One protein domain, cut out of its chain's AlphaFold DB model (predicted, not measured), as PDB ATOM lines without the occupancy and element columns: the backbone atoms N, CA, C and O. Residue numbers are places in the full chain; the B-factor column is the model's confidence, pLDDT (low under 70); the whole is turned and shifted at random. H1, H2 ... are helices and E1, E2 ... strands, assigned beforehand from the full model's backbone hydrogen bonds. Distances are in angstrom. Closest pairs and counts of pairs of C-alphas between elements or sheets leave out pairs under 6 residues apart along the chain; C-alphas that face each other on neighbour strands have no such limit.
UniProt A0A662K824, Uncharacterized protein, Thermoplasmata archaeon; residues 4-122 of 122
ATOM      1  N   SER A   4     130.015 274.872 308.931       94.06
ATOM      2  CA  SER A   4     128.773 274.672 308.175       94.06
ATOM      3  C   SER A   4     128.113 273.317 308.431       94.06
ATOM      4  O   SER A   4     126.902 273.254 308.586       94.06
ATOM      5  N   ALA A   5     128.882 272.234 308.574       95.06
ATOM      6  CA  ALA A   5     128.307 270.917 308.844       95.06
ATOM      7  C   ALA A   5     127.608 270.856 310.215       95.06
ATOM      8  O   ALA A   5     126.637 270.122 310.383       95.06
ATOM      9  N   VAL A   6     128.098 271.618 311.198       97.19
ATOM     10  CA  VAL A   6     127.476 271.719 312.527       97.19
ATOM     11  C   VAL A   6     126.238 272.617 312.457       97.19
ATOM     12  O   VAL A   6     125.193 272.256 313.000       97.19
ATOM     13  N   GLU A   7     126.328 273.744 311.745       97.88
ATOM     14  CA  GLU A   7     125.200 274.651 311.487       97.88
ATOM     15  C   GLU A   7     124.044 273.942 310.771       97.88
ATOM     16  O   GLU A   7     122.893 274.075 311.188       97.88
ATOM     17  N   ASP A   8     124.349 273.126 309.761       97.62
ATOM     18  CA  ASP A   8     123.373 272.350 308.999       97.62
ATOM     19  C   ASP A   8     122.599 271.384 309.904       97.62
ATOM     20  O   ASP A   8     121.377 271.283 309.793       97.62
ATOM     21  N   LYS A   9     123.277 270.708 310.845       97.88
ATOM     22  CA  LYS A   9     122.611 269.835 311.828       97.88
ATOM     23  C   LYS A   9     121.703 270.621 312.767       97.88
ATOM     24  O   LYS A   9     120.564 270.216 312.991       97.88
ATOM     25  N   ILE A  10     122.171 271.758 313.283       98.00
ATOM     26  CA  ILE A  10     121.374 272.638 314.151       98.00
ATOM     27  C   ILE A  10     120.100 273.088 313.422       98.00
ATOM     28  O   ILE A  10     118.995 272.953 313.954       98.00
ATOM     29  N   ALA A  11     120.247 273.586 312.194       97.25
ATOM     30  CA  ALA A  11     119.140 274.076 311.383       97.25
ATOM     31  C   ALA A  11     118.170 272.955 310.976       97.25
ATOM     32  O   ALA A  11     116.956 273.157 311.016       97.25
ATOM     33  N   PHE A  12     118.684 271.767 310.638       97.62
ATOM     34  CA  PHE A  12     117.880 270.594 310.283       97.62
ATOM     35  C   PHE A  12     116.890 270.208 311.393       97.62
ATOM     36  O   PHE A  12     115.734 269.902 311.107       97.62
ATOM     37  N   HIS A  13     117.307 270.313 312.658       97.12
ATOM     38  CA  HIS A  13     116.454 270.045 313.826       97.12
ATOM     39  C   HIS A  13     115.571 271.229 314.248       97.12
ATOM     40  O   HIS A  13     114.931 271.195 315.296       97.12
ATOM     41  N   GLY A  14     115.509 272.287 313.438       95.75
ATOM     42  CA  GLY A  14     114.616 273.427 313.650       95.75
ATOM     43  C   GLY A  14     115.095 274.431 314.700       95.75
ATOM     44  O   GLY A  14     114.356 275.361 315.036       95.75
ATOM     45  N   TYR A  15     116.321 274.292 315.206       96.81
ATOM     46  CA  TYR A  15     116.932 275.302 316.063       96.81
ATOM     47  C   TYR A  15     117.310 276.545 315.254       96.81
ATOM     48  O   TYR A  15     117.560 276.494 314.051       96.81
ATOM     49  N   LYS A  16     117.366 277.692 315.933       95.94
ATOM     50  CA  LYS A  16     117.776 278.965 315.333       95.94
ATOM     51  C   LYS A  16     119.170 279.337 315.804       95.94
ATOM     52  O   LYS A  16     119.391 279.458 317.007       95.94
ATOM     53  N   ILE A  17     120.079 279.553 314.860       96.75
ATOM     54  CA  ILE A  17     121.423 280.064 315.143       96.75
ATOM     55  C   ILE A  17     121.307 281.515 315.622       96.75
ATOM     56  O   ILE A  17     120.555 282.314 315.061       96.75
ATOM     57  N   TRP A  18     122.012 281.822 316.706       95.62
ATOM     58  CA  TRP A  18     122.094 283.145 317.314       95.62
ATOM     59  C   TRP A  18     123.387 283.861 316.922       95.62
ATOM     60  O   TRP A  18     123.339 285.002 316.471       95.62
ATOM     61  N   ASP A  19     124.526 283.189 317.088       96.06
ATOM     62  CA  ASP A  19     125.856 283.671 316.712       96.06
ATOM     63  C   ASP A  19     126.706 282.478 316.267       96.06
ATOM     64  O   ASP A  19     126.529 281.367 316.771       96.06
ATOM     65  N   SER A  20     127.621 282.708 315.331       97.06
ATOM     66  CA  SER A  20     128.548 281.692 314.837       97.06
ATOM     67  C   SER A  20     129.922 282.308 314.629       97.06
ATOM     68  O   SER A  20     130.063 283.390 314.055       97.06
ATOM     69  N   ARG A  21     130.952 281.631 315.136       95.94
ATOM     70  CA  ARG A  21     132.345 282.066 315.057       95.94
ATOM     71  C   ARG A  21     133.222 280.895 314.680       95.94
ATOM     72  O   ARG A  21     133.335 279.915 315.414       95.94
ATOM     73  N   GLU A  22     133.920 281.046 313.568       96.31
ATOM     74  CA  GLU A  22     134.852 280.049 313.075       96.31
ATOM     75  C   GLU A  22     136.283 280.586 313.104       96.31
ATOM     76  O   GLU A  22     136.577 281.693 312.656       96.31
ATOM     77  N   THR A  23     137.192 279.772 313.633       94.75
ATOM     78  CA  THR A  23     138.639 279.971 313.550       94.75
ATOM     79  C   THR A  23     139.280 278.744 312.889       94.75
ATOM     80  O   THR A  23     138.603 277.732 312.655       94.75
ATOM     81  N   PRO A  24     140.593 278.769 312.592       94.75
ATOM     82  CA  PRO A  24     141.290 277.579 312.108       94.75
ATOM     83  C   PRO A  24     141.218 276.383 313.070       94.75
ATOM     84  O   PRO A  24     141.273 275.242 312.621       94.75
ATOM     85  N   GLU A  25     141.070 276.618 314.379       95.06
ATOM     86  CA  GLU A  25     141.112 275.557 315.395       95.06
ATOM     87  C   GLU A  25     139.733 275.135 315.902       95.06
ATOM     88  O   GLU A  25     139.546 273.977 316.288       95.06
ATOM     89  N   VAL A  26     138.771 276.057 315.921       96.81
ATOM     90  CA  VAL A  26     137.464 275.828 316.541       96.81
ATOM     91  C   VAL A  26     136.317 276.428 315.734       96.81
ATOM     92  O   VAL A  26     136.495 277.392 314.993       96.81
ATOM     93  N   CYS A  27     135.130 275.861 315.914       96.75
ATOM     94  CA  CYS A  27     133.849 276.423 315.498       96.75
ATOM     95  C   CYS A  27     132.973 276.549 316.746       96.75
ATOM     96  O   CYS A  27     132.814 275.577 317.482       96.75
ATOM     97  N   MET A  28     132.464 277.747 317.010       97.62
ATOM     98  CA  MET A  28     131.587 278.057 318.135       97.62
ATOM     99  C   MET A  28     130.253 278.544 317.602       97.62
ATOM    100  O   MET A  28     130.230 279.498 316.830       97.62
ATOM    101  N   ILE A  29     129.160 277.921 318.031       98.19
ATOM    102  CA  ILE A  29     127.816 278.308 317.611       98.19
ATOM    103  C   ILE A  29     126.930 278.403 318.845       98.19
ATOM    104  O   ILE A  29     126.743 277.422 319.566       98.19
ATOM    105  N   ASP A  30     126.355 279.582 319.048       97.62
ATOM    106  CA  ASP A  30     125.254 279.792 319.974       97.62
ATOM    107  C   ASP A  30     123.942 279.675 319.196       97.62
ATOM    108  O   ASP A  30     123.786 280.241 318.112       97.62
ATOM    109  N   PHE A  31     122.970 278.946 319.730       97.25
ATOM    110  CA  PHE A  31     121.692 278.689 319.063       97.25
ATOM    111  C   PHE A  31     120.575 278.499 320.085       97.25
ATOM    112  O   PHE A  31     120.820 278.431 321.281       97.25
ATOM    113  N   TYR A  32     119.315 278.448 319.668       95.31
ATOM    114  CA  TYR A  32     118.206 278.253 320.603       95.31
ATOM    115  C   TYR A  32     117.036 277.513 319.978       95.31
ATOM    116  O   TYR A  32     116.763 277.604 318.779       95.31
ATOM    117  N   HIS A  33     116.317 276.782 320.828       93.00
ATOM    118  CA  HIS A  33     115.083 276.127 320.436       93.00
ATOM    119  C   HIS A  33     113.976 277.185 320.230       93.00
ATOM    120  O   HIS A  33     113.794 278.026 321.117       93.00
ATOM    121  N   PRO A  34     113.172 277.162 319.145       91.31
ATOM    122  CA  PRO A  34     112.181 278.210 318.854       91.31
ATOM    123  C   PRO A  34     111.134 278.436 319.953       91.31
ATOM    124  O   PRO A  34     110.580 279.528 320.071       91.31
ATOM    125  N   ARG A  35     110.860 277.407 320.767       89.38
ATOM    126  CA  ARG A  35     109.931 277.483 321.912       89.38
ATOM    127  C   ARG A  35     110.549 278.102 323.171       89.38
ATOM    128  O   ARG A  35     109.829 278.392 324.127       89.38
ATOM    129  N   VAL A  36     111.865 278.313 323.207       85.00
ATOM    130  CA  VAL A  36     112.545 278.973 324.322       85.00
ATOM    131  C   VAL A  36     112.509 280.482 324.095       85.00
ATOM    132  O   VAL A  36     113.119 281.016 323.173       85.00
ATOM    133  N   LYS A  37     111.792 281.197 324.965       85.31
ATOM    134  CA  LYS A  37     111.782 282.663 324.950       85.31
ATOM    135  C   LYS A  37     113.062 283.188 325.597       85.31
ATOM    136  O   LYS A  37     113.147 283.233 326.822       85.31
ATOM    137  N   VAL A  38     114.010 283.619 324.772       85.44
ATOM    138  CA  VAL A  38     115.272 284.229 325.210       85.44
ATOM    139  C   VAL A  38     114.995 285.540 325.953       85.44
ATOM    140  O   VAL A  38     114.267 286.406 325.465       85.44
ATOM    141  N   ARG A  39     115.548 285.677 327.161       86.25
ATOM    142  CA  ARG A  39     115.480 286.892 327.988       86.25
ATOM    143  C   ARG A  39     116.836 287.131 328.658       86.25
ATOM    144  O   ARG A  39     117.605 286.185 328.796       86.25
ATOM    145  N   PRO A  40     117.148 288.354 329.102       84.00
ATOM    146  CA  PRO A  40     118.336 288.577 329.913       84.00
ATOM    147  C   PRO A  40     118.275 287.816 331.257       84.00
ATOM    148  O   PRO A  40     117.209 287.793 331.880       84.00
ATOM    149  N   PRO A  41     119.396 287.239 331.728       82.94
ATOM    150  CA  PRO A  41     120.648 287.076 330.990       82.94
ATOM    151  C   PRO A  41     120.543 285.919 329.977       82.94
ATOM    152  O   PRO A  41     120.121 284.810 330.299       82.94
ATOM    153  N   VAL A  42     120.949 286.201 328.735       84.06
ATOM    154  CA  VAL A  42     120.722 285.360 327.543       84.06
ATOM    155  C   VAL A  42     121.303 283.945 327.680       84.06
ATOM    156  O   VAL A  42     120.704 282.985 327.198       84.06
ATOM    157  N   ALA A  43     122.411 283.804 328.412       79.94
ATOM    158  CA  ALA A  43     123.121 282.540 328.620       79.94
ATOM    159  C   ALA A  43     122.257 281.416 329.224       79.94
ATOM    160  O   ALA A  43     122.520 280.245 328.972       79.94
ATOM    161  N   TYR A  44     121.197 281.736 329.977       81.00
ATOM    162  CA  TYR A  44     120.300 280.709 330.523       81.00
ATOM    163  C   TYR A  44     119.370 280.075 329.481       81.00
ATOM    164  O   TYR A  44     118.731 279.063 329.768       81.00
ATOM    165  N   PHE A  45     119.264 280.670 328.292       87.31
ATOM    166  CA  PHE A  45     118.264 280.307 327.287       87.31
ATOM    167  C   PHE A  45     118.870 279.798 325.978       87.31
ATOM    168  O   PHE A  45     118.187 279.083 325.247       87.31
ATOM    169  N   LEU A  46     120.122 280.150 325.678       94.00
ATOM    170  CA  LEU A  46     120.815 279.644 324.496       94.00
ATOM    171  C   LEU A  46     121.384 278.251 324.753       94.00
ATOM    172  O   LEU A  46     121.796 277.928 325.859       94.00
ATOM    173  N   SER A  47     121.399 277.428 323.721       96.94
ATOM    174  CA  SER A  47     122.281 276.275 323.565       96.94
ATOM    175  C   SER A  47     123.607 276.739 322.967       96.94
ATOM    176  O   SER A  47     123.658 277.790 322.328       96.94
ATOM    177  N   ALA A  48     124.661 275.957 323.161       97.62
ATOM    178  CA  ALA A  48     125.976 276.256 322.613       97.62
ATOM    179  C   ALA A  48     126.658 274.977 322.131       97.62
ATOM    180  O   ALA A  48     126.463 273.903 322.706       97.62
ATOM    181  N   VAL A  49     127.472 275.091 321.088       98.38
ATOM    182  CA  VAL A  49     128.368 274.029 320.636       98.38
ATOM    183  C   VAL A  49     129.742 274.600 320.305       98.38
ATOM    184  O   VAL A  49     129.860 275.631 319.649       98.38
ATOM    185  N   LEU A  50     130.780 273.912 320.769       98.19
ATOM    186  CA  LEU A  50     132.180 274.130 320.442       98.19
ATOM    187  C   LEU A  50     132.698 272.871 319.743       98.19
ATOM    188  O   LEU A  50     132.917 271.836 320.374       98.19
ATOM    189  N   TYR A  51     132.935 272.962 318.440       98.06
ATOM    190  CA  TYR A  51     133.654 271.935 317.702       98.06
ATOM    191  C   TYR A  51     135.152 272.249 317.680       98.06
ATOM    192  O   TYR A  51     135.583 273.237 317.084       98.06
ATOM    193  N   ASN A  52     135.956 271.391 318.307       97.12
ATOM    194  CA  ASN A  52     137.411 271.451 318.240       97.12
ATOM    195  C   ASN A  52     137.908 270.669 317.017       97.12
ATOM    196  O   ASN A  52     137.929 269.436 317.021       97.12
ATOM    197  N   LYS A  53     138.357 271.385 315.981       95.38
ATOM    198  CA  LYS A  53     138.800 270.804 314.703       95.38
ATOM    199  C   LYS A  53     140.067 269.967 314.853       95.38
ATOM    200  O   LYS A  53     140.224 268.960 314.171       95.38
ATOM    201  N   LYS A  54     140.962 270.370 315.762       94.19
ATOM    202  CA  LYS A  54     142.253 269.704 315.992       94.19
ATOM    203  C   LYS A  54     142.091 268.356 316.690       94.19
ATOM    204  O   LYS A  54     142.802 267.412 316.366       94.19
ATOM    205  N   ARG A  55     141.191 268.283 317.671       94.56
ATOM    206  CA  ARG A  55     140.930 267.065 318.456       94.56
ATOM    207  C   ARG A  55     139.786 266.229 317.894       94.56
ATOM    208  O   ARG A  55     139.613 265.099 318.325       94.56
ATOM    209  N   ASN A  56     139.032 266.783 316.944       95.12
ATOM    210  CA  ASN A  56     137.787 266.223 316.443       95.12
ATOM    211  C   ASN A  56     136.815 265.882 317.583       95.12
ATOM    212  O   ASN A  56     136.368 264.747 317.708       95.12
ATOM    213  N   THR A  57     136.512 266.868 318.427       96.81
ATOM    214  CA  THR A  57     135.610 266.711 319.578       96.81
ATOM    215  C   THR A  57     134.526 267.774 319.552       96.81
ATOM    216  O   THR A  57     134.789 268.909 319.146       96.81
ATOM    217  N   ILE A  58     133.327 267.430 320.017       98.12
ATOM    218  CA  ILE A  58     132.234 268.387 320.221       98.12
ATOM    219  C   ILE A  58     131.959 268.512 321.713       98.12
ATOM    220  O   ILE A  58     131.630 267.527 322.361       98.12
ATOM    221  N   GLU A  59     132.047 269.730 322.233       98.25
ATOM    222  CA  GLU A  59     131.512 270.107 323.540       98.25
ATOM    223  C   GLU A  59     130.226 270.903 323.321       98.25
ATOM    224  O   GLU A  59     130.188 271.810 322.489       98.25
ATOM    225  N   THR A  60     129.145 270.558 324.013       98.25
ATOM    226  CA  THR A  60     127.850 271.202 323.789       98.25
ATOM    227  C   THR A  60     127.007 271.286 325.049       98.25
ATOM    228  O   THR A  60     127.095 270.451 325.946       98.25
ATOM    229  N   THR A  61     126.130 272.283 325.089       97.38
ATOM    230  CA  THR A  61     124.949 272.270 325.946       97.38
ATOM    231  C   THR A  61     123.723 272.520 325.090       97.38
ATOM    232  O   THR A  61     123.582 273.610 324.535       97.38
ATOM    233  N   ILE A  62     122.814 271.549 325.019       96.62
ATOM    234  CA  ILE A  62     121.547 271.691 324.296       96.62
ATOM    235  C   ILE A  62     120.427 271.892 325.305       96.62
ATOM    236  O   ILE A  62     120.318 271.147 326.276       96.62
ATOM    237  N   ARG A  63     119.599 272.911 325.082       94.38
ATOM    238  CA  ARG A  63     118.483 273.291 325.951       94.38
ATOM    239  C   ARG A  63     117.167 273.187 325.196       94.38
ATOM    240  O   ARG A  63     117.050 273.672 324.070       94.38
ATOM    241  N   SER A  64     116.158 272.622 325.848       91.94
ATOM    242  CA  SER A  64     114.809 272.499 325.305       91.94
ATOM    243  C   SER A  64     113.743 272.812 326.345       91.94
ATOM    244  O   SER A  64     113.933 272.617 327.547       91.94
ATOM    245  N   LYS A  65     112.609 273.329 325.872       90.56
ATOM    246  CA  LYS A  65     111.442 273.640 326.699       90.56
ATOM    247  C   LYS A  65     110.570 272.391 326.805       90.56
ATOM    248  O   LYS A  65     110.109 271.879 325.789       90.56
ATOM    249  N   VAL A  66     110.285 271.957 328.026       88.75
ATOM    250  CA  VAL A  66     109.441 270.788 328.300       88.75
ATOM    251  C   VAL A  66     108.144 271.263 328.944       88.75
ATOM    252  O   VAL A  66     108.177 272.005 329.918       88.75
ATOM    253  N   ASP A  67     106.989 270.892 328.396       84.31
ATOM    254  CA  ASP A  67     105.705 271.324 328.971       84.31
ATOM    255  C   ASP A  67     105.231 270.393 330.096       84.31
ATOM    256  O   ASP A  67     104.688 270.884 331.097       84.31
ATOM    257  N   ASP A  68     105.505 269.095 329.934       83.75
ATOM    258  CA  ASP A  68     105.134 267.993 330.823       83.75
ATOM    259  C   ASP A  68     106.351 267.084 331.100       83.75
ATOM    260  O   ASP A  68     107.264 267.501 331.818       83.75
ATOM    261  N   PHE A  69     106.423 265.899 330.483       85.00
ATOM    262  CA  PHE A  69     107.541 264.967 330.605       85.00
ATOM    263  C   PHE A  69     108.389 264.935 329.327       85.00
ATOM    264  O   PHE A  69     107.910 265.182 328.219       85.00
ATOM    265  N   LYS A  70     109.678 264.635 329.491       88.56
ATOM    266  CA  LYS A  70     110.618 264.374 328.398       88.56
ATOM    267  C   LYS A  70     111.477 263.189 328.815       88.56
ATOM    268  O   LYS A  70     112.195 263.271 329.809       88.56
ATOM    269  N   GLU A  71     111.368 262.100 328.074       90.62
ATOM    270  CA  GLU A  71     112.260 260.952 328.206       90.62
ATOM    271  C   GLU A  71     113.495 261.184 327.335       90.62
ATOM    272  O   GLU A  71     113.387 261.778 326.262       90.62
ATOM    273  N   LEU A  72     114.661 260.756 327.819       93.06
ATOM    274  CA  LEU A  72     115.931 260.880 327.110       93.06
ATOM    275  C   LEU A  72     116.575 259.500 327.006       93.06
ATOM    276  O   LEU A  72     116.827 258.862 328.029       93.06
ATOM    277  N   TYR A  73     116.877 259.071 325.782       92.75
ATOM    278  CA  TYR A  73     117.526 257.788 325.515       92.75
ATOM    279  C   TYR A  73     119.016 258.018 325.243       92.75
ATOM    280  O   TYR A  73     119.439 258.225 324.107       92.75
ATOM    281  N   LEU A  74     119.821 258.031 326.310       92.06
ATOM    282  CA  LEU A  74     121.215 258.499 326.294       92.06
ATOM    283  C   LEU A  74     122.264 257.375 326.175       92.06
ATOM    284  O   LEU A  74     123.416 257.570 326.548       92.06
ATOM    285  N   ASP A  75     121.910 256.210 325.631       90.88
ATOM    286  CA  ASP A  75     122.837 255.066 325.524       90.88
ATOM    287  C   ASP A  75     124.098 255.397 324.704       90.88
ATOM    288  O   ASP A  75     125.197 254.919 324.992       90.88
ATOM    289  N   TYR A  76     123.967 256.289 323.718       91.00
ATOM    290  CA  TYR A  76     125.071 256.767 322.877       91.00
ATOM    291  C   TYR A  76     126.076 257.672 323.617       91.00
ATOM    292  O   TYR A  76     127.130 257.996 323.063       91.00
ATOM    293  N   CYS A  77     125.768 258.076 324.854       93.88
ATOM    294  CA  CYS A  77     126.635 258.873 325.722       93.88
ATOM    295  C   CYS A  77     127.678 258.041 326.481       93.88
ATOM    296  O   CYS A  77     128.473 258.597 327.232       93.88
ATOM    297  N   CYS A  78     127.683 256.721 326.305       92.94
ATOM    298  CA  CYS A  78     128.773 255.868 326.751       92.94
ATOM    299  C   CYS A  78     129.904 255.905 325.711       92.94
ATOM    300  O   CYS A  78     129.736 255.408 324.596       92.94
ATOM    301  N   GLU A  79     131.046 256.502 326.052       93.12
ATOM    302  CA  GLU A  79     132.265 256.456 325.228       93.12
ATOM    303  C   GLU A  79     133.341 255.643 325.936       93.12
ATOM    304  O   GLU A  79     133.439 255.695 327.162       93.12
ATOM    305  N   THR A  80     134.148 254.886 325.188       89.56
ATOM    306  CA  THR A  80     135.190 254.063 325.812       89.56
ATOM    307  C   THR A  80     136.428 254.918 326.046       89.56
ATOM    308  O   THR A  80     137.215 255.156 325.131       89.56
ATOM    309  N   LEU A  81     136.619 255.369 327.282       80.94
ATOM    310  CA  LEU A  81     137.804 256.108 327.712       80.94
ATOM    311  C   LEU A  81     138.577 255.229 328.697       80.94
ATOM    312  O   LEU A  81     138.003 254.701 329.643       80.94
ATOM    313  N   ASP A  82     139.864 255.008 328.429       84.19
ATOM    314  CA  ASP A  82     140.740 254.142 329.236       84.19
ATOM    315  C   ASP A  82     140.234 252.690 329.409       84.19
ATOM    316  O   ASP A  82     140.547 252.011 330.384       84.19
ATOM    317  N   GLY A  83     139.480 252.186 328.426       83.75
ATOM    318  CA  GLY A  83     138.936 250.823 328.427       83.75
ATOM    319  C   GLY A  83     137.628 250.658 329.208       83.75
ATOM    320  O   GLY A  83     137.086 249.554 329.235       83.75
ATOM    321  N   GLU A  84     137.095 251.736 329.784       87.56
ATOM    322  CA  GLU A  84     135.822 251.751 330.503       87.56
ATOM    323  C   GLU A  84     134.814 252.704 329.854       87.56
ATOM    324  O   GLU A  84     135.163 253.642 329.135       87.56
ATOM    325  N   CYS A  85     133.529 252.461 330.116       87.12
ATOM    326  CA  CYS A  85     132.465 253.365 329.700       87.12
ATOM    327  C   CYS A  85     132.507 254.647 330.538       87.12
ATOM    328  O   CYS A  85     132.176 254.633 331.724       87.12
ATOM    329  N   SER A  86     132.838 255.766 329.902       90.19
ATOM    330  CA  SER A  86     132.697 257.096 330.479       90.19
ATOM    331  C   SER A  86     131.397 257.732 329.999       90.19
ATOM    332  O   SER A  86     131.145 257.831 328.798       90.19
ATOM    333  N   GLN A  87     130.555 258.150 330.946       91.19
ATOM    334  CA  GLN A  87     129.326 258.880 330.646       91.19
ATOM    335  C   GLN A  87     129.654 260.323 330.280       91.19
ATOM    336  O   GLN A  87     130.022 261.130 331.140       91.19
ATOM    337  N   VAL A  88     129.488 260.652 329.001       95.69
ATOM    338  CA  VAL A  88     129.835 261.977 328.483       95.69
ATOM    339  C   VAL A  88     128.668 262.952 328.439       95.69
ATOM    340  O   VAL A  88     128.899 264.119 328.148       95.69
ATOM    341  N   CYS A  89     127.444 262.515 328.748       96.69
ATOM    342  CA  CYS A  89     126.262 263.375 328.821       96.69
ATOM    343  C   CYS A  89     125.825 263.610 330.267       96.69
ATOM    344  O   CYS A  89     125.809 262.696 331.090       96.69
ATOM    345  N   ARG A  90     125.413 264.841 330.567       96.00
ATOM    346  CA  ARG A  90     124.942 265.270 331.885       96.00
ATOM    347  C   ARG A  90     123.617 266.016 331.734       96.00
ATOM    348  O   ARG A  90     123.610 267.167 331.292       96.00
ATOM    349  N   PRO A  91     122.481 265.370 332.037       94.88
ATOM    350  CA  PRO A  91     121.188 266.031 332.004       94.88
ATOM    351  C   PRO A  91     120.989 266.921 333.238       94.88
ATOM    352  O   PRO A  91     121.313 266.556 334.367       94.88
ATOM    353  N   HIS A  92     120.383 268.081 333.018       93.06
ATOM    354  CA  HIS A  92     120.028 269.070 334.025       93.06
ATOM    355  C   HIS A  92     118.605 269.566 333.780       93.06
ATOM    356  O   HIS A  92     118.182 269.748 332.638       93.06
ATOM    357  N   VAL A  93     117.864 269.846 334.853       91.25
ATOM    358  CA  VAL A  93     116.497 270.372 334.754       91.25
ATOM    359  C   VAL A  93     116.377 271.669 335.536       91.25
ATOM    360  O   VAL A  93     116.649 271.726 336.732       91.25
ATOM    361  N   HIS A  94     115.903 272.714 334.864       88.06
ATOM    362  CA  HIS A  94     115.536 273.973 335.490       88.06
ATOM    363  C   HIS A  94     114.011 274.054 335.642       88.06
ATOM    364  O   HIS A  94     113.313 274.621 334.795       88.06
ATOM    365  N   MET A  95     113.496 273.550 336.768       85.62
ATOM    366  CA  MET A  95     112.054 273.411 337.033       85.62
ATOM    367  C   MET A  95     111.266 274.715 336.841       85.62
ATOM    368  O   MET A  95     110.261 274.730 336.138       85.62
ATOM    369  N   GLY A  96     111.760 275.844 337.369       84.50
ATOM    370  CA  GLY A  96     111.048 277.131 337.283       84.50
ATOM    371  C   GLY A  96     110.851 277.655 335.855       84.50
ATOM    372  O   GLY A  96     109.878 278.345 335.571       84.50
ATOM    373  N   ASN A  97     111.740 277.277 334.935       83.12
ATOM    374  CA  ASN A  97     111.656 277.650 333.527       83.12
ATOM    375  C   ASN A  97     111.154 276.493 332.666       83.12
ATOM    376  O   ASN A  97     110.989 276.688 331.464       83.12
ATOM    377  N   LYS A  98     110.898 275.317 333.249       90.50
ATOM    378  CA  LYS A  98     110.617 274.069 332.541       90.50
ATOM    379  C   LYS A  98     111.578 273.819 331.367       90.50
ATOM    380  O   LYS A  98     111.158 273.628 330.228       90.50
ATOM    381  N   ILE A  99     112.877 273.938 331.636       90.50
ATOM    382  CA  ILE A  99     113.931 273.702 330.642       90.50
ATOM    383  C   ILE A  99     114.695 272.448 331.042       90.50
ATOM    384  O   ILE A  99     115.166 272.358 332.175       90.50
ATOM    385  N   VAL A 100     114.845 271.521 330.105       93.75
ATOM    386  CA  VAL A 100     115.821 270.433 330.192       93.75
ATOM    387  C   VAL A 100     117.050 270.860 329.407       93.75
ATOM    388  O   VAL A 100     116.931 271.402 328.309       93.75
ATOM    389  N   SER A 101     118.219 270.662 329.997       94.50
ATOM    390  CA  SER A 101     119.511 270.904 329.365       94.50
ATOM    391  C   SER A 101     120.317 269.617 329.402       94.50
ATOM    392  O   SER A 101     120.265 268.910 330.402       94.50
ATOM    393  N   VAL A 102     121.074 269.321 328.357       97.00
ATOM    394  CA  VAL A 102     122.063 268.241 328.388       97.00
ATOM    395  C   VAL A 102     123.399 268.832 327.991       97.00
ATOM    396  O   VAL A 102     123.538 269.383 326.900       97.00
ATOM    397  N   GLU A 103     124.358 268.749 328.906       97.50
ATOM    398  CA  GLU A 103     125.764 269.030 328.632       97.50
ATOM    399  C   GLU A 103     126.415 267.755 328.102       97.50
ATOM    400  O   GLU A 103     126.153 266.679 328.640       97.50
ATOM    401  N   ALA A 104     127.230 267.844 327.052       97.69
ATOM    402  CA  ALA A 104     127.918 266.683 326.506       97.69
ATOM    403  C   ALA A 104     129.299 267.007 325.927       97.69
ATOM    404  O   ALA A 104     129.505 268.087 325.373       97.69
ATOM    405  N   VAL A 105     130.221 266.042 326.016       97.38
ATOM    406  CA  VAL A 105     131.540 266.090 325.363       97.38
ATOM    407  C   VAL A 105     131.758 264.815 324.547       97.38
ATOM    408  O   VAL A 105     132.110 263.778 325.092       97.38
ATOM    409  N   PHE A 106     131.547 264.879 323.236       97.19
ATOM    410  CA  PHE A 106     131.694 263.728 322.347       97.19
ATOM    411  C   PHE A 106     133.094 263.668 321.733       97.19
ATOM    412  O   PHE A 106     133.542 264.623 321.084       97.19
ATOM    413  N   HIS A 107     133.751 262.521 321.886       94.88
ATOM    414  CA  HIS A 107     135.040 262.188 321.285       94.88
ATOM    415  C   HIS A 107     134.890 261.188 320.135       94.88
ATOM    416  O   HIS A 107     135.595 261.279 319.128       94.88
ATOM    417  N   GLU A 108     133.951 260.252 320.244       93.88
ATOM    418  CA  GLU A 108     133.719 259.227 319.230       93.88
ATOM    419  C   GLU A 108     132.560 259.631 318.321       93.88
ATOM    420  O   GLU A 108     131.432 259.800 318.779       93.88
ATOM    421  N   LYS A 109     132.812 259.742 317.009       95.06
ATOM    422  CA  LYS A 109     131.791 260.141 316.018       95.06
ATOM    423  C   LYS A 109     131.016 261.397 316.471       95.06
ATOM    424  O   LYS A 109     129.784 261.390 316.517       95.06
ATOM    425  N   PRO A 110     131.722 262.493 316.806       96.44
ATOM    426  CA  PRO A 110     131.153 263.609 317.558       96.44
ATOM    427  C   PRO A 110     129.951 264.258 316.869       96.44
ATOM    428  O   PRO A 110     128.969 264.569 317.535       96.44
ATOM    429  N   LEU A 111     129.991 264.420 315.539       97.06
ATOM    430  CA  LEU A 111     128.878 265.009 314.790       97.06
ATOM    431  C   LEU A 111     127.632 264.114 314.813       97.06
ATOM    432  O   LEU A 111     126.533 264.632 314.958       97.06
ATOM    433  N   GLU A 112     127.785 262.791 314.693       96.88
ATOM    434  CA  GLU A 112     126.654 261.849 314.725       96.88
ATOM    435  C   GLU A 112     125.978 261.846 316.102       96.88
ATOM    436  O   GLU A 112     124.752 261.864 316.197       96.88
ATOM    437  N   LYS A 113     126.769 261.871 317.181       97.38
ATOM    438  CA  LYS A 113     126.239 261.918 318.551       97.38
ATOM    439  C   LYS A 113     125.621 263.271 318.895       97.38
ATOM    440  O   LYS A 113     124.584 263.321 319.552       97.38
ATOM    441  N   PHE A 114     126.213 264.362 318.409       97.88
ATOM    442  CA  PHE A 114     125.622 265.695 318.499       97.88
ATOM    443  C   PHE A 114     124.276 265.771 317.767       97.88
ATOM    444  O   PHE A 114     123.297 266.238 318.340       97.88
ATOM    445  N   ASP A 115     124.209 265.248 316.541       97.69
ATOM    446  CA  ASP A 115     122.983 265.151 315.742       97.69
ATOM    447  C   ASP A 115     121.899 264.344 316.471       97.69
ATOM    448  O   ASP A 115     120.745 264.765 316.555       97.69
ATOM    449  N   ARG A 116     122.282 263.223 317.097       97.19
ATOM    450  CA  ARG A 116     121.363 262.450 317.934       97.19
ATOM    451  C   ARG A 116     120.868 263.248 319.140       97.19
ATOM    452  O   ARG A 116     119.681 263.202 319.431       97.19
ATOM    453  N   LEU A 117     121.741 263.994 319.818       97.25
ATOM    454  CA  LEU A 117     121.341 264.807 320.970       97.25
ATOM    455  C   LEU A 117     120.390 265.950 320.581       97.25
ATOM    456  O   LEU A 117     119.471 266.251 321.341       97.25
ATOM    457  N   LEU A 118     120.574 266.560 319.406       97.12
ATOM    458  CA  LEU A 118     119.619 267.526 318.855       97.12
ATOM    459  C   LEU A 118     118.250 266.876 318.603       97.12
ATOM    460  O   LEU A 118     117.235 267.436 319.009       97.12
ATOM    461  N   GLU A 119     118.218 265.681 318.008       95.69
ATOM    462  CA  GLU A 119     116.981 264.919 317.777       95.69
ATOM    463  C   GLU A 119     116.267 264.565 319.093       95.69
ATOM    464  O   GLU A 119     115.049 264.719 319.196       95.69
ATOM    465  N   GLU A 120     117.010 264.132 320.118       94.25
ATOM    466  CA  GLU A 120     116.456 263.834 321.446       94.25
ATOM    467  C   GLU A 120     115.840 265.085 322.088       94.25
ATOM    468  O   GLU A 120     114.859 264.972 322.819       94.25
ATOM    469  N   LEU A 121     116.365 266.286 321.818       93.19
ATOM    470  CA  LEU A 121     115.970 267.529 322.493       93.19
ATOM    471  C   LEU A 121     115.133 268.502 321.656       93.19
ATOM    472  O   LEU A 121     114.758 269.552 322.193       93.19
ATOM    473  N   LYS A 122     114.781 268.176 320.412       85.19
ATOM    474  CA  LYS A 122     113.815 268.969 319.639       85.19
ATOM    475  C   LYS A 122     112.425 269.032 320.295       85.19
ATOM    476  O   LYS A 122     112.116 268.199 321.194       85.19
TER     477      LYS A 122
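Overview. This is residues 4 to 122 of the 122 residues of an uncharacterized protein of Thermoplasmata archaeon (UniProt A0A662K824). One twisted sheet of six strands stands as a wall, with H1 and H2 side by side over one of its faces and no named helix over the other. A small two-stranded hairpin, E5 and E6, lies off the E7 edge, where E6 prolongs E7. The printed part has 119 residues, with two named helices and eight named strands in the order H1 E1 E2 E3 E4 E5 E6 E7 E8 H2. The large sheet runs E1 E2 E3 E4 E8 E7, all antiparallel, and the class is mixed, helices and strands. The whole is compact, with a radius of gyration of the C-alphas of 14.0 A and spans of 39 by 32 by 24 A.

Along the chain. H1, residues 4 to 12, begins at C-alpha 4 (128.773, 274.672, 308.175) and is 11.8 A long. E1, residues 16 to 22, E2, residues 26 to 32, and E3, residues 47 to 52, follow. E4, residues 57 to 65, is the longest strand, 26.1 A from C-alpha 57 (135.610, 266.711, 319.578) to C-alpha 65. E5 is residues 78 to 81, E6 residues 84 to 87 and E7 residues 89 to 94. E8, residues 99 to 106, is 22.0 A long. H2, residues 110 to 121, is 16.4 A long and ends at C-alpha 121 (115.970, 267.529, 322.493).

Arrangement. E1 to E4 form a meander, each strand the antiparallel neighbour of the one before. E1 and E2 are a hairpin, with N 18 and O 30 2.8 A apart. In the hairpin E2 and E3, N 29 and O 49 are 2.9 A apart. In the hairpin E3 and E4, N 50 and O 59 are 2.8 A apart. E8 is E4's other neighbour, with N 60 and O 104 at 2.8 A. E7, an edge strand like E1, forms a hairpin with E8, with N 92 and O 101 at 2.7 A. H1 and H2 are on the same face, in two layers, helices over one face of a sheet. H1 is over E2 at a height over the sheet of 8.9 A, and H2 is over E4 at 8.7 A; both run along the strands. The helices touch, Lys 9 and Asp 115 having the closest C-alphas at 6.1 A, at a shallow tilt of 18 degrees, the same way. In both, every O i to N i+4 pair is within hydrogen-bond range. E6 runs on into E7 at 23 degrees across one residue. In the hairpin E5 and E6, N 86 and O 79 are 2.8 A apart.

Size, cuts and confidence. The C-alphas farthest apart, those of Pro 40 and Gly 83, are 43.0 A apart. The printed part has no cut. The links E2 to E3, 14 residues, and E4 to E5, 12 residues, are long. The mean pLDDT of the printed part is 93.1, and no printed residue is under 70.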